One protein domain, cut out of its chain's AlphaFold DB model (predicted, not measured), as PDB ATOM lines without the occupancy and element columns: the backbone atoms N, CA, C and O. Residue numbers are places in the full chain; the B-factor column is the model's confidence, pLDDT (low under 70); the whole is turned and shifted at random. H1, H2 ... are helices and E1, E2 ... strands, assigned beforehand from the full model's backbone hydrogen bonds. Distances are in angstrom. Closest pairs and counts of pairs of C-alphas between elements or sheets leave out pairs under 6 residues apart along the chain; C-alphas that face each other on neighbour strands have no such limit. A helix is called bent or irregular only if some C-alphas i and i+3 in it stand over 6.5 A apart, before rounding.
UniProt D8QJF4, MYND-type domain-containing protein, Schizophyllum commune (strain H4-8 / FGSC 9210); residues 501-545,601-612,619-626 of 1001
ATOM      1  N   ILE A 501     -21.718 -39.093 -36.763       91.94
ATOM      2  CA  ILE A 501     -21.035 -40.395 -36.843       91.94
ATOM      3  C   ILE A 501     -21.189 -41.029 -38.237       91.94
ATOM      4  O   ILE A 501     -20.200 -41.457 -38.819       91.94
ATOM      5  N   GLU A 502     -22.391 -41.031 -38.823       91.62
ATOM      6  CA  GLU A 502     -22.654 -41.539 -40.184       91.62
ATOM      7  C   GLU A 502     -21.917 -40.749 -41.282       91.62
ATOM      8  O   GLU A 502     -21.630 -41.290 -42.350       91.62
ATOM      9  N   ARG A 503     -21.632 -39.460 -41.055       92.12
ATOM     10  CA  ARG A 503     -21.014 -38.569 -42.050       92.12
ATOM     11  C   ARG A 503     -19.489 -38.571 -41.973       92.12
ATOM     12  O   ARG A 503     -18.826 -38.473 -43.004       92.12
ATOM     13  N   ASP A 504     -18.951 -38.686 -40.765       92.75
ATOM     14  CA  ASP A 504     -17.520 -38.680 -40.473       92.75
ATOM     15  C   ASP A 504     -16.953 -40.101 -40.218       92.75
ATOM     16  O   ASP A 504     -15.758 -40.230 -39.948       92.75
ATOM     17  N   GLU A 505     -17.757 -41.167 -40.394       93.19
ATOM     18  CA  GLU A 505     -17.420 -42.595 -40.179       93.19
ATOM     19  C   GLU A 505     -16.028 -42.976 -40.706       93.19
ATOM     20  O   GLU A 505     -15.236 -43.594 -39.998       93.19
ATOM     21  N   ALA A 506     -15.693 -42.578 -41.937       94.19
ATOM     22  CA  ALA A 506     -14.413 -42.914 -42.562       94.19
ATOM     23  C   ALA A 506     -13.205 -42.189 -41.934       94.19
ATOM     24  O   ALA A 506     -12.099 -42.731 -41.953       94.19
ATOM     25  N   LYS A 507     -13.401 -40.986 -41.371       93.12
ATOM     26  CA  LYS A 507     -12.370 -40.271 -40.602       93.12
ATOM     27  C   LYS A 507     -12.271 -40.852 -39.194       93.12
ATOM     28  O   LYS A 507     -11.168 -41.164 -38.765       93.12
ATOM     29  N   MET A 508     -13.404 -41.079 -38.524       92.81
ATOM     30  CA  MET A 508     -13.457 -41.758 -37.225       92.81
ATOM     31  C   MET A 508     -12.731 -43.106 -37.296       92.81
ATOM     32  O   MET A 508     -11.795 -43.325 -36.544       92.81
ATOM     33  N   ALA A 509     -13.047 -43.963 -38.270       90.25
ATOM     34  CA  ALA A 509     -12.371 -45.245 -38.471       90.25
ATOM     35  C   ALA A 509     -10.870 -45.121 -38.803       90.25
ATOM     36  O   ALA A 509     -10.105 -46.024 -38.474       90.25
ATOM     37  N   GLN A 510     -10.426 -44.027 -39.438       93.00
ATOM     38  CA  GLN A 510      -9.000 -43.772 -39.669       93.00
ATOM     39  C   GLN A 510      -8.276 -43.336 -38.388       93.00
ATOM     40  O   GLN A 510      -7.144 -43.764 -38.168       93.00
ATOM     41  N   ASP A 511      -8.900 -42.492 -37.570       89.88
ATOM     42  CA  ASP A 511      -8.317 -41.996 -36.322       89.88
ATOM     43  C   ASP A 511      -8.331 -43.100 -35.240       89.88
ATOM     44  O   ASP A 511      -7.310 -43.351 -34.611       89.88
ATOM     45  N   LEU A 512      -9.401 -43.900 -35.161       88.88
ATOM     46  CA  LEU A 512      -9.477 -45.139 -34.366       88.88
ATOM     47  C   LEU A 512      -8.435 -46.199 -34.767       88.88
ATOM     48  O   LEU A 512      -8.006 -46.998 -33.943       88.88
ATOM     49  N   ALA A 513      -8.009 -46.225 -36.033       90.00
ATOM     50  CA  ALA A 513      -6.931 -47.105 -36.491       90.00
ATOM     51  C   ALA A 513      -5.520 -46.570 -36.154       90.00
ATOM     52  O   ALA A 513      -4.527 -47.169 -36.573       90.00
ATOM     53  N   ARG A 514      -5.427 -45.436 -35.441       88.75
ATOM     54  CA  ARG A 514      -4.187 -44.824 -34.935       88.75
ATOM     55  C   ARG A 514      -4.091 -44.820 -33.408       88.75
ATOM     56  O   ARG A 514      -2.981 -44.683 -32.913       88.75
ATOM     57  N   THR A 515      -5.204 -44.949 -32.682       87.31
ATOM     58  CA  THR A 515      -5.210 -45.005 -31.213       87.31
ATOM     59  C   THR A 515      -4.584 -46.308 -30.717       87.31
ATOM     60  O   THR A 515      -5.036 -47.385 -31.112       87.31
ATOM     61  N   ASP A 516      -3.626 -46.232 -29.791       83.06
ATOM     62  CA  ASP A 516      -2.987 -47.413 -29.182       83.06
ATOM     63  C   ASP A 516      -3.913 -48.194 -28.213       83.06
ATOM     64  O   ASP A 516      -3.554 -49.277 -27.750       83.06
ATOM     65  N   TYR A 517      -5.134 -47.695 -27.961       75.06
ATOM     66  CA  TYR A 517      -6.162 -48.295 -27.095       75.06
ATOM     67  C   TYR A 517      -7.384 -48.828 -27.887       75.06
ATOM     68  O   TYR A 517      -8.481 -48.266 -27.802       75.06
ATOM     69  N   PRO A 518      -7.252 -49.923 -28.665       69.75
ATOM     70  CA  PRO A 518      -8.304 -50.403 -29.571       69.75
ATOM     71  C   PRO A 518      -9.526 -51.025 -28.872       69.75
ATOM     72  O   PRO A 518     -10.572 -51.173 -29.502       69.75
ATOM     73  N   ASP A 519      -9.413 -51.408 -27.596       76.25
ATOM     74  CA  ASP A 519     -10.396 -52.274 -26.932       76.25
ATOM     75  C   ASP A 519     -11.758 -51.600 -26.680       76.25
ATOM     76  O   ASP A 519     -12.790 -52.279 -26.740       76.25
ATOM     77  N   ARG A 520     -11.782 -50.293 -26.354       76.38
ATOM     78  CA  ARG A 520     -13.007 -49.507 -26.050       76.38
ATOM     79  C   ARG A 520     -12.896 -47.997 -26.351       76.38
ATOM     80  O   ARG A 520     -13.227 -47.191 -25.479       76.38
ATOM     81  N   PRO A 521     -12.465 -47.578 -27.548       81.00
ATOM     82  CA  PRO A 521     -12.344 -46.160 -27.860       81.00
ATOM     83  C   PRO A 521     -13.710 -45.453 -27.824       81.00
ATOM     84  O   PRO A 521     -14.735 -45.990 -28.276       81.00
ATOM     85  N   LEU A 522     -13.712 -44.237 -27.277       85.25
ATOM     86  CA  LEU A 522     -14.903 -43.424 -27.055       85.25
ATOM     87  C   LEU A 522     -14.949 -42.268 -28.060       85.25
ATOM     88  O   LEU A 522     -14.134 -41.351 -28.002       85.25
ATOM     89  N   ILE A 523     -15.929 -42.291 -28.965       88.38
ATOM     90  CA  ILE A 523     -16.212 -41.151 -29.845       88.38
ATOM     91  C   ILE A 523     -17.133 -40.201 -29.081       88.38
ATOM     92  O   ILE A 523     -18.268 -40.577 -28.780       88.38
ATOM     93  N   MET A 524     -16.688 -38.979 -28.800       90.75
ATOM     94  CA  MET A 524     -17.533 -37.929 -28.228       90.75
ATOM     95  C   MET A 524     -17.956 -36.952 -29.322       90.75
ATOM     96  O   MET A 524     -17.115 -36.344 -29.977       90.75
ATOM     97  N   VAL A 525     -19.267 -36.795 -29.518       92.50
ATOM     98  CA  VAL A 525     -19.845 -35.730 -30.351       92.50
ATOM     99  C   VAL A 525     -20.326 -34.618 -29.429       92.50
ATOM    100  O   VAL A 525     -21.193 -34.854 -28.582       92.50
ATOM    101  N   ASP A 526     -19.779 -33.419 -29.599       91.44
ATOM    102  CA  ASP A 526     -20.159 -32.254 -28.808       91.44
ATOM    103  C   ASP A 526     -21.388 -31.559 -29.413       91.44
ATOM    104  O   ASP A 526     -21.345 -31.082 -30.543       91.44
ATOM    105  N   LEU A 527     -22.491 -31.476 -28.664       90.50
ATOM    106  CA  LEU A 527     -23.693 -30.733 -29.069       90.50
ATOM    107  C   LEU A 527     -23.832 -29.381 -28.336       90.50
ATOM    108  O   LEU A 527     -24.906 -28.768 -28.382       90.50
ATOM    109  N   ALA A 528     -22.766 -28.919 -27.669       84.75
ATOM    110  CA  ALA A 528     -22.645 -27.589 -27.077       84.75
ATOM    111  C   ALA A 528     -22.108 -26.559 -28.078       84.75
ATOM    112  O   ALA A 528     -22.564 -25.410 -28.089       84.75
ATOM    113  N   THR A 529     -21.159 -26.937 -28.937       86.19
ATOM    114  CA  THR A 529     -20.685 -26.059 -30.010       86.19
ATOM    115  C   THR A 529     -21.800 -25.743 -31.019       86.19
ATOM    116  O   THR A 529     -22.644 -26.591 -31.333       86.19
ATOM    117  N   PRO A 530     -21.846 -24.507 -31.564       83.12
ATOM    118  CA  PRO A 530     -22.668 -24.222 -32.732       83.12
ATOM    119  C   PRO A 530     -22.350 -25.189 -33.873       83.12
ATOM    120  O   PRO A 530     -21.172 -25.435 -34.137       83.12
ATOM    121  N   PRO A 531     -23.356 -25.643 -34.641       89.88
ATOM    122  CA  PRO A 531     -23.071 -26.386 -35.851       89.88
ATOM    123  C   PRO A 531     -22.267 -25.511 -36.824       89.88
ATOM    124  O   PRO A 531     -22.599 -24.348 -37.085       89.88
ATOM    125  N   THR A 532     -21.238 -26.112 -37.412       89.75
ATOM    126  CA  THR A 532     -20.516 -25.596 -38.582       89.75
ATOM    127  C   THR A 532     -21.490 -25.213 -39.712       89.75
ATOM    128  O   THR A 532     -22.606 -25.739 -39.762       89.75
ATOM    129  N   PRO A 533     -21.108 -24.342 -40.670       87.12
ATOM    130  CA  PRO A 533     -21.995 -23.920 -41.762       87.12
ATOM    131  C   PRO A 533     -22.613 -25.066 -42.584       87.12
ATOM    132  O   PRO A 533     -23.735 -24.927 -43.069       87.12
ATOM    133  N   ASP A 534     -21.918 -26.205 -42.686       86.69
ATOM    134  CA  ASP A 534     -22.383 -27.428 -43.363       86.69
ATOM    135  C   ASP A 534     -23.289 -28.320 -42.485       86.69
ATOM    136  O   ASP A 534     -23.682 -29.416 -42.889       86.69
ATOM    137  N   GLY A 535     -23.620 -27.872 -41.273       84.31
ATOM    138  CA  GLY A 535     -24.503 -28.557 -40.333       84.31
ATOM    139  C   GLY A 535     -23.858 -29.649 -39.481       84.31
ATOM    140  O   GLY A 535     -24.599 -30.413 -38.866       84.31
ATOM    141  N   ASN A 536     -22.527 -29.744 -39.431       88.56
ATOM    142  CA  ASN A 536     -21.842 -30.683 -38.539       88.56
ATOM    143  C   ASN A 536     -21.570 -30.084 -37.169       88.56
ATOM    144  O   ASN A 536     -21.312 -28.885 -37.069       88.56
ATOM    145  N   PHE A 537     -21.485 -30.956 -36.177       91.38
ATOM    146  CA  PHE A 537     -20.873 -30.661 -34.890       91.38
ATOM    147  C   PHE A 537     -19.394 -31.052 -34.882       91.38
ATOM    148  O   PHE A 537     -18.914 -31.713 -35.812       91.38
ATOM    149  N   GLU A 538     -18.677 -30.633 -33.845       90.06
ATOM    150  CA  GLU A 538     -17.321 -31.108 -33.585       90.06
ATOM    151  C   GLU A 538     -17.361 -32.463 -32.861       90.06
ATOM    152  O   GLU A 538     -18.350 -32.836 -32.221       90.06
ATOM    153  N   TRP A 539     -16.300 -33.252 -33.028       92.50
ATOM    154  CA  TRP A 539     -16.160 -34.548 -32.376       92.50
ATOM    155  C   TRP A 539     -14.697 -34.854 -32.078       92.50
ATOM    156  O   TRP A 539     -13.799 -34.463 -32.830       92.50
ATOM    157  N   THR A 540     -14.476 -35.589 -30.996       90.75
ATOM    158  CA  THR A 540     -13.164 -36.033 -30.522       90.75
ATOM    159  C   THR A 540     -13.159 -37.543 -30.292       90.75
ATOM    160  O   THR A 540     -14.207 -38.188 -30.185       90.75
ATOM    161  N   LEU A 541     -11.957 -38.113 -30.239       87.38
ATOM    162  CA  LEU A 541     -11.715 -39.361 -29.529       87.38
ATOM    163  C   LEU A 541     -11.228 -38.974 -28.136       87.38
ATOM    164  O   LEU A 541     -10.344 -38.126 -28.025       87.38
ATOM    165  N   ASP A 542     -11.839 -39.540 -27.101       78.12
ATOM    166  CA  ASP A 542     -11.356 -39.377 -25.732       78.12
ATOM    167  C   ASP A 542     -10.340 -40.487 -25.439       78.12
ATOM    168  O   ASP A 542     -10.692 -41.671 -25.395       78.12
ATOM    169  N   GLU A 543      -9.072 -40.090 -25.326       70.25
ATOM    170  CA  GLU A 543      -7.936 -40.963 -25.009       70.25
ATOM    171  C   GLU A 543      -7.569 -40.921 -23.512       70.25
ATOM    172  O   GLU A 543      -6.777 -41.744 -23.073       70.25
ATOM    173  N   GLU A 544      -8.136 -40.000 -22.720       63.28
ATOM    174  CA  GLU A 544      -7.752 -39.770 -21.314       63.28
ATOM    175  C   GLU A 544      -8.677 -40.505 -20.322       63.28
ATOM    176  O   GLU A 544      -8.263 -40.869 -19.217       63.28
ATOM    177  N   LEU A 545      -9.923 -40.809 -20.710       58.81
ATOM    178  CA  LEU A 545     -10.878 -41.549 -19.872       58.81
ATOM    179  C   LEU A 545     -10.507 -43.023 -19.594       58.81
ATOM    180  O   LEU A 545     -11.190 -43.661 -18.785       58.81
ATOM    181  N   ILE A 601     -26.787 -27.164 -19.171       46.53
ATOM    182  CA  ILE A 601     -27.484 -28.105 -20.077       46.53
ATOM    183  C   ILE A 601     -27.050 -27.915 -21.553       46.53
ATOM    184  O   ILE A 601     -27.337 -28.761 -22.390       46.53
ATOM    185  N   ALA A 602     -26.327 -26.844 -21.894       40.91
ATOM    186  CA  ALA A 602     -25.677 -26.732 -23.199       40.91
ATOM    187  C   ALA A 602     -24.601 -27.819 -23.419       40.91
ATOM    188  O   ALA A 602     -24.460 -28.292 -24.540       40.91
ATOM    189  N   ALA A 603     -23.899 -28.257 -22.364       52.78
ATOM    190  CA  ALA A 603     -22.818 -29.245 -22.419       52.78
ATOM    191  C   ALA A 603     -23.336 -30.700 -22.498       52.78
ATOM    192  O   ALA A 603     -23.079 -31.516 -21.612       52.78
ATOM    193  N   ILE A 604     -24.109 -31.028 -23.541       57.78
ATOM    194  CA  ILE A 604     -24.537 -32.407 -23.832       57.78
ATOM    195  C   ILE A 604     -23.577 -33.023 -24.850       57.78
ATOM    196  O   ILE A 604     -23.800 -32.948 -26.061       57.78
ATOM    197  N   SER A 605     -22.544 -33.694 -24.349       63.34
ATOM    198  CA  SER A 605     -21.699 -34.567 -25.164       63.34
ATOM    199  C   SER A 605     -22.340 -35.951 -25.283       63.34
ATOM    200  O   SER A 605     -22.662 -36.596 -24.280       63.34
ATOM    201  N   VAL A 606     -22.528 -36.424 -26.517       64.94
ATOM    202  CA  VAL A 606     -23.037 -37.773 -26.800       64.94
ATOM    203  C   VAL A 606     -21.850 -38.685 -27.074       64.94
ATOM    204  O   VAL A 606     -21.142 -38.494 -28.063       64.94
ATOM    205  N   ALA A 607     -21.638 -39.677 -26.211       61.97
ATOM    206  CA  ALA A 607     -20.490 -40.567 -26.294       61.97
ATOM    207  C   ALA A 607     -20.888 -41.955 -26.825       61.97
ATOM    208  O   ALA A 607     -21.828 -42.589 -26.336       61.97
ATOM    209  N   TYR A 608     -20.174 -42.434 -27.841       57.53
ATOM    210  CA  TYR A 608     -20.430 -43.696 -28.530       57.53
ATOM    211  C   TYR A 608     -19.227 -44.633 -28.381       57.53
ATOM    212  O   TYR A 608     -18.151 -44.368 -28.917       57.53
ATOM    213  N   CYS A 609     -19.414 -45.741 -27.659       52.59
ATOM    214  CA  CYS A 609     -18.395 -46.782 -27.535       52.59
ATOM    215  C   CYS A 609     -18.400 -47.683 -28.775       52.59
ATOM    216  O   CYS A 609     -19.419 -48.316 -29.080       52.59
ATOM    217  N   VAL A 610     -17.254 -47.814 -29.446       50.41
ATOM    218  CA  VAL A 610     -17.066 -48.833 -30.488       50.41
ATOM    219  C   VAL A 610     -16.724 -50.167 -29.817       50.41
ATOM    220  O   VAL A 610     -15.832 -50.231 -28.978       50.41
ATOM    221  N   GLY A 611     -17.450 -51.234 -30.164       46.41
ATOM    222  CA  GLY A 611     -17.176 -52.600 -29.704       46.41
ATOM    223  C   GLY A 611     -16.694 -53.500 -30.843       46.41
ATOM    224  O   GLY A 611     -17.052 -53.268 -32.000       46.41
ATOM    225  N   GLU A 612     -15.910 -54.533 -30.519       37.16
ATOM    226  CA  GLU A 612     -15.312 -55.441 -31.509       37.16
ATOM    227  C   GLU A 612     -16.323 -56.034 -32.508       37.16
ATOM    228  O   GLU A 612     -17.421 -56.494 -32.174       37.16
ATOM    229  N   ALA A 619     -24.588 -51.609 -29.321       34.50
ATOM    230  CA  ALA A 619     -24.055 -50.263 -29.105       34.50
ATOM    231  C   ALA A 619     -24.523 -49.719 -27.746       34.50
ATOM    232  O   ALA A 619     -25.721 -49.759 -27.448       34.50
ATOM    233  N   SER A 620     -23.589 -49.181 -26.962       43.12
ATOM    234  CA  SER A 620     -23.867 -48.449 -25.723       43.12
ATOM    235  C   SER A 620     -23.587 -46.970 -25.953       43.12
ATOM    236  O   SER A 620     -22.453 -46.588 -26.226       43.12
ATOM    237  N   LEU A 621     -24.631 -46.149 -25.844       47.53
ATOM    238  CA  LEU A 621     -24.515 -44.693 -25.815       47.53
ATOM    239  C   LEU A 621     -24.378 -44.255 -24.356       47.53
ATOM    240  O   LEU A 621     -25.253 -44.546 -23.537       47.53
ATOM    241  N   LEU A 622     -23.279 -43.576 -24.051       45.84
ATOM    242  CA  LEU A 622     -23.003 -42.969 -22.756       45.84
ATOM    243  C   LEU A 622     -23.171 -41.448 -22.859       45.84
ATOM    244  O   LEU A 622     -23.083 -40.861 -23.938       45.84
ATOM    245  N   PHE A 623     -23.425 -40.815 -21.721       44.41
ATOM    246  CA  PHE A 623     -23.502 -39.364 -21.599       44.41
ATOM    247  C   PHE A 623     -22.522 -38.929 -20.525       44.41
ATOM    248  O   PHE A 623     -22.587 -39.426 -19.398       44.41
ATOM    249  N   PHE A 624     -21.641 -38.006 -20.886       42.28
ATOM    250  CA  PHE A 624     -20.704 -37.381 -19.967       42.28
ATOM    251  C   PHE A 624     -21.130 -35.937 -19.734       42.28
ATOM    252  O   PHE A 624     -21.541 -35.238 -20.659       42.28
ATOM    253  N   PHE A 625     -21.036 -35.515 -18.478       41.91
ATOM    254  CA  PHE A 625     -21.278 -34.152 -18.027       41.91
ATOM    255  C   PHE A 625     -20.107 -33.763 -17.117       41.91
ATOM    256  O   PHE A 625     -19.677 -34.615 -16.330       41.91
ATOM    257  N   PRO A 626     -19.589 -32.523 -17.180       31.25
ATOM    258  CA  PRO A 626     -18.533 -32.074 -16.275       31.25
ATOM    259  C   PRO A 626     -19.022 -32.178 -14.824       31.25
ATOM    260  O   PRO A 626     -19.979 -31.516 -14.420       31.25
TER     261      PRO A 626
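What this domain is: This is residues 501 to 545, 601 to 612 and 619 to 626 of the 1001 residues of the protein "MYND-type domain-containing protein" of Schizophyllum commune (strain H4-8 / FGSC 9210) (UniProt D8QJF4). A strongly twisted sheet of four antiparallel strands forms a wall, with one helix, H1, packed over one face at the E2 and E1 end and no named helix on the other face. E1 and E2 make a hairpin whose long loop, residues 527 to 537, reaches past the ends of these two strands, and E3 and E4 continue the sheet on the other side of E1. The printed part has 65 residues, with H1, E1, E2, E3 and E4 in that order along the chain; the sheet's order is E2, E1, E3, E4. The class is mixed, helices and strands, with under half of the residues, 31 of 65, in named elements. The whole is compact, with a radius of gyration of the C-alphas of 12.0 A and spans of 30 by 26 by 21 A.

How they stand to each other: H1, residues 501 to 512, is on the sheet formed by E2, residues 538 to 542, E1, residues 522 to 526, E3, residues 605 to 609, and E4, residues 621 to 624. Its height over the sheet is 9.9 A, and it lies over E2 and E1, slantwise to the strands, at 37 degrees to E2 on the local plane. The closest C-alphas of H1 and E1 are those of Met 508 and Ile 523, 7.9 A apart; those of H1 and E2 are Leu 512 and Leu 541, also 7.9 A apart. In H1, 6 of 8 O i to N i+4 pairs are within hydrogen-bond range. E1 and E2 are a hairpin, antiparallel at 152 degrees, with N 524 and O 540 2.9 A apart, within hydrogen-bond range. E1 and E3 are antiparallel at 159 degrees, with N 608 and O 523 within range at 2.8 A. E3 and E4 are antiparallel at 137 degrees, with N 607 and O 622 within range at 2.9 A. The edge strands E2 and E4 are apart.

Where its parts are: H1 begins at C-alpha 501, (-21.035, -40.395, -36.843), and measures 12.7 A from first to last C-alpha; it is irregular, with C-alphas 503 and 506 7.9 A apart. E1 measures 12.5 A, E2 and E3 12.9 A each, and E4 10.1 A. E1 begins at C-alpha 522, (-14.903, -43.424, -27.055), and E4 ends at C-alpha 624, (-20.704, -37.381, -19.967).

The domain as a whole: The two C-alphas farthest apart, those of Asp 519 and Pro 533, are 34.0 A apart. The link from H1 to E1 is short and that from E1 to E2 is long. Residues 546 to 600 are not printed, with 21.4 A between C-alphas 545 and 601; residues 613 to 618 are not printed, with 10.4 A between C-alphas 612 and 619. The mean pLDDT of the printed part is 74.4, and it is under 70 at residues 518, 544 to 545, 601 to 612 and 619 to 626.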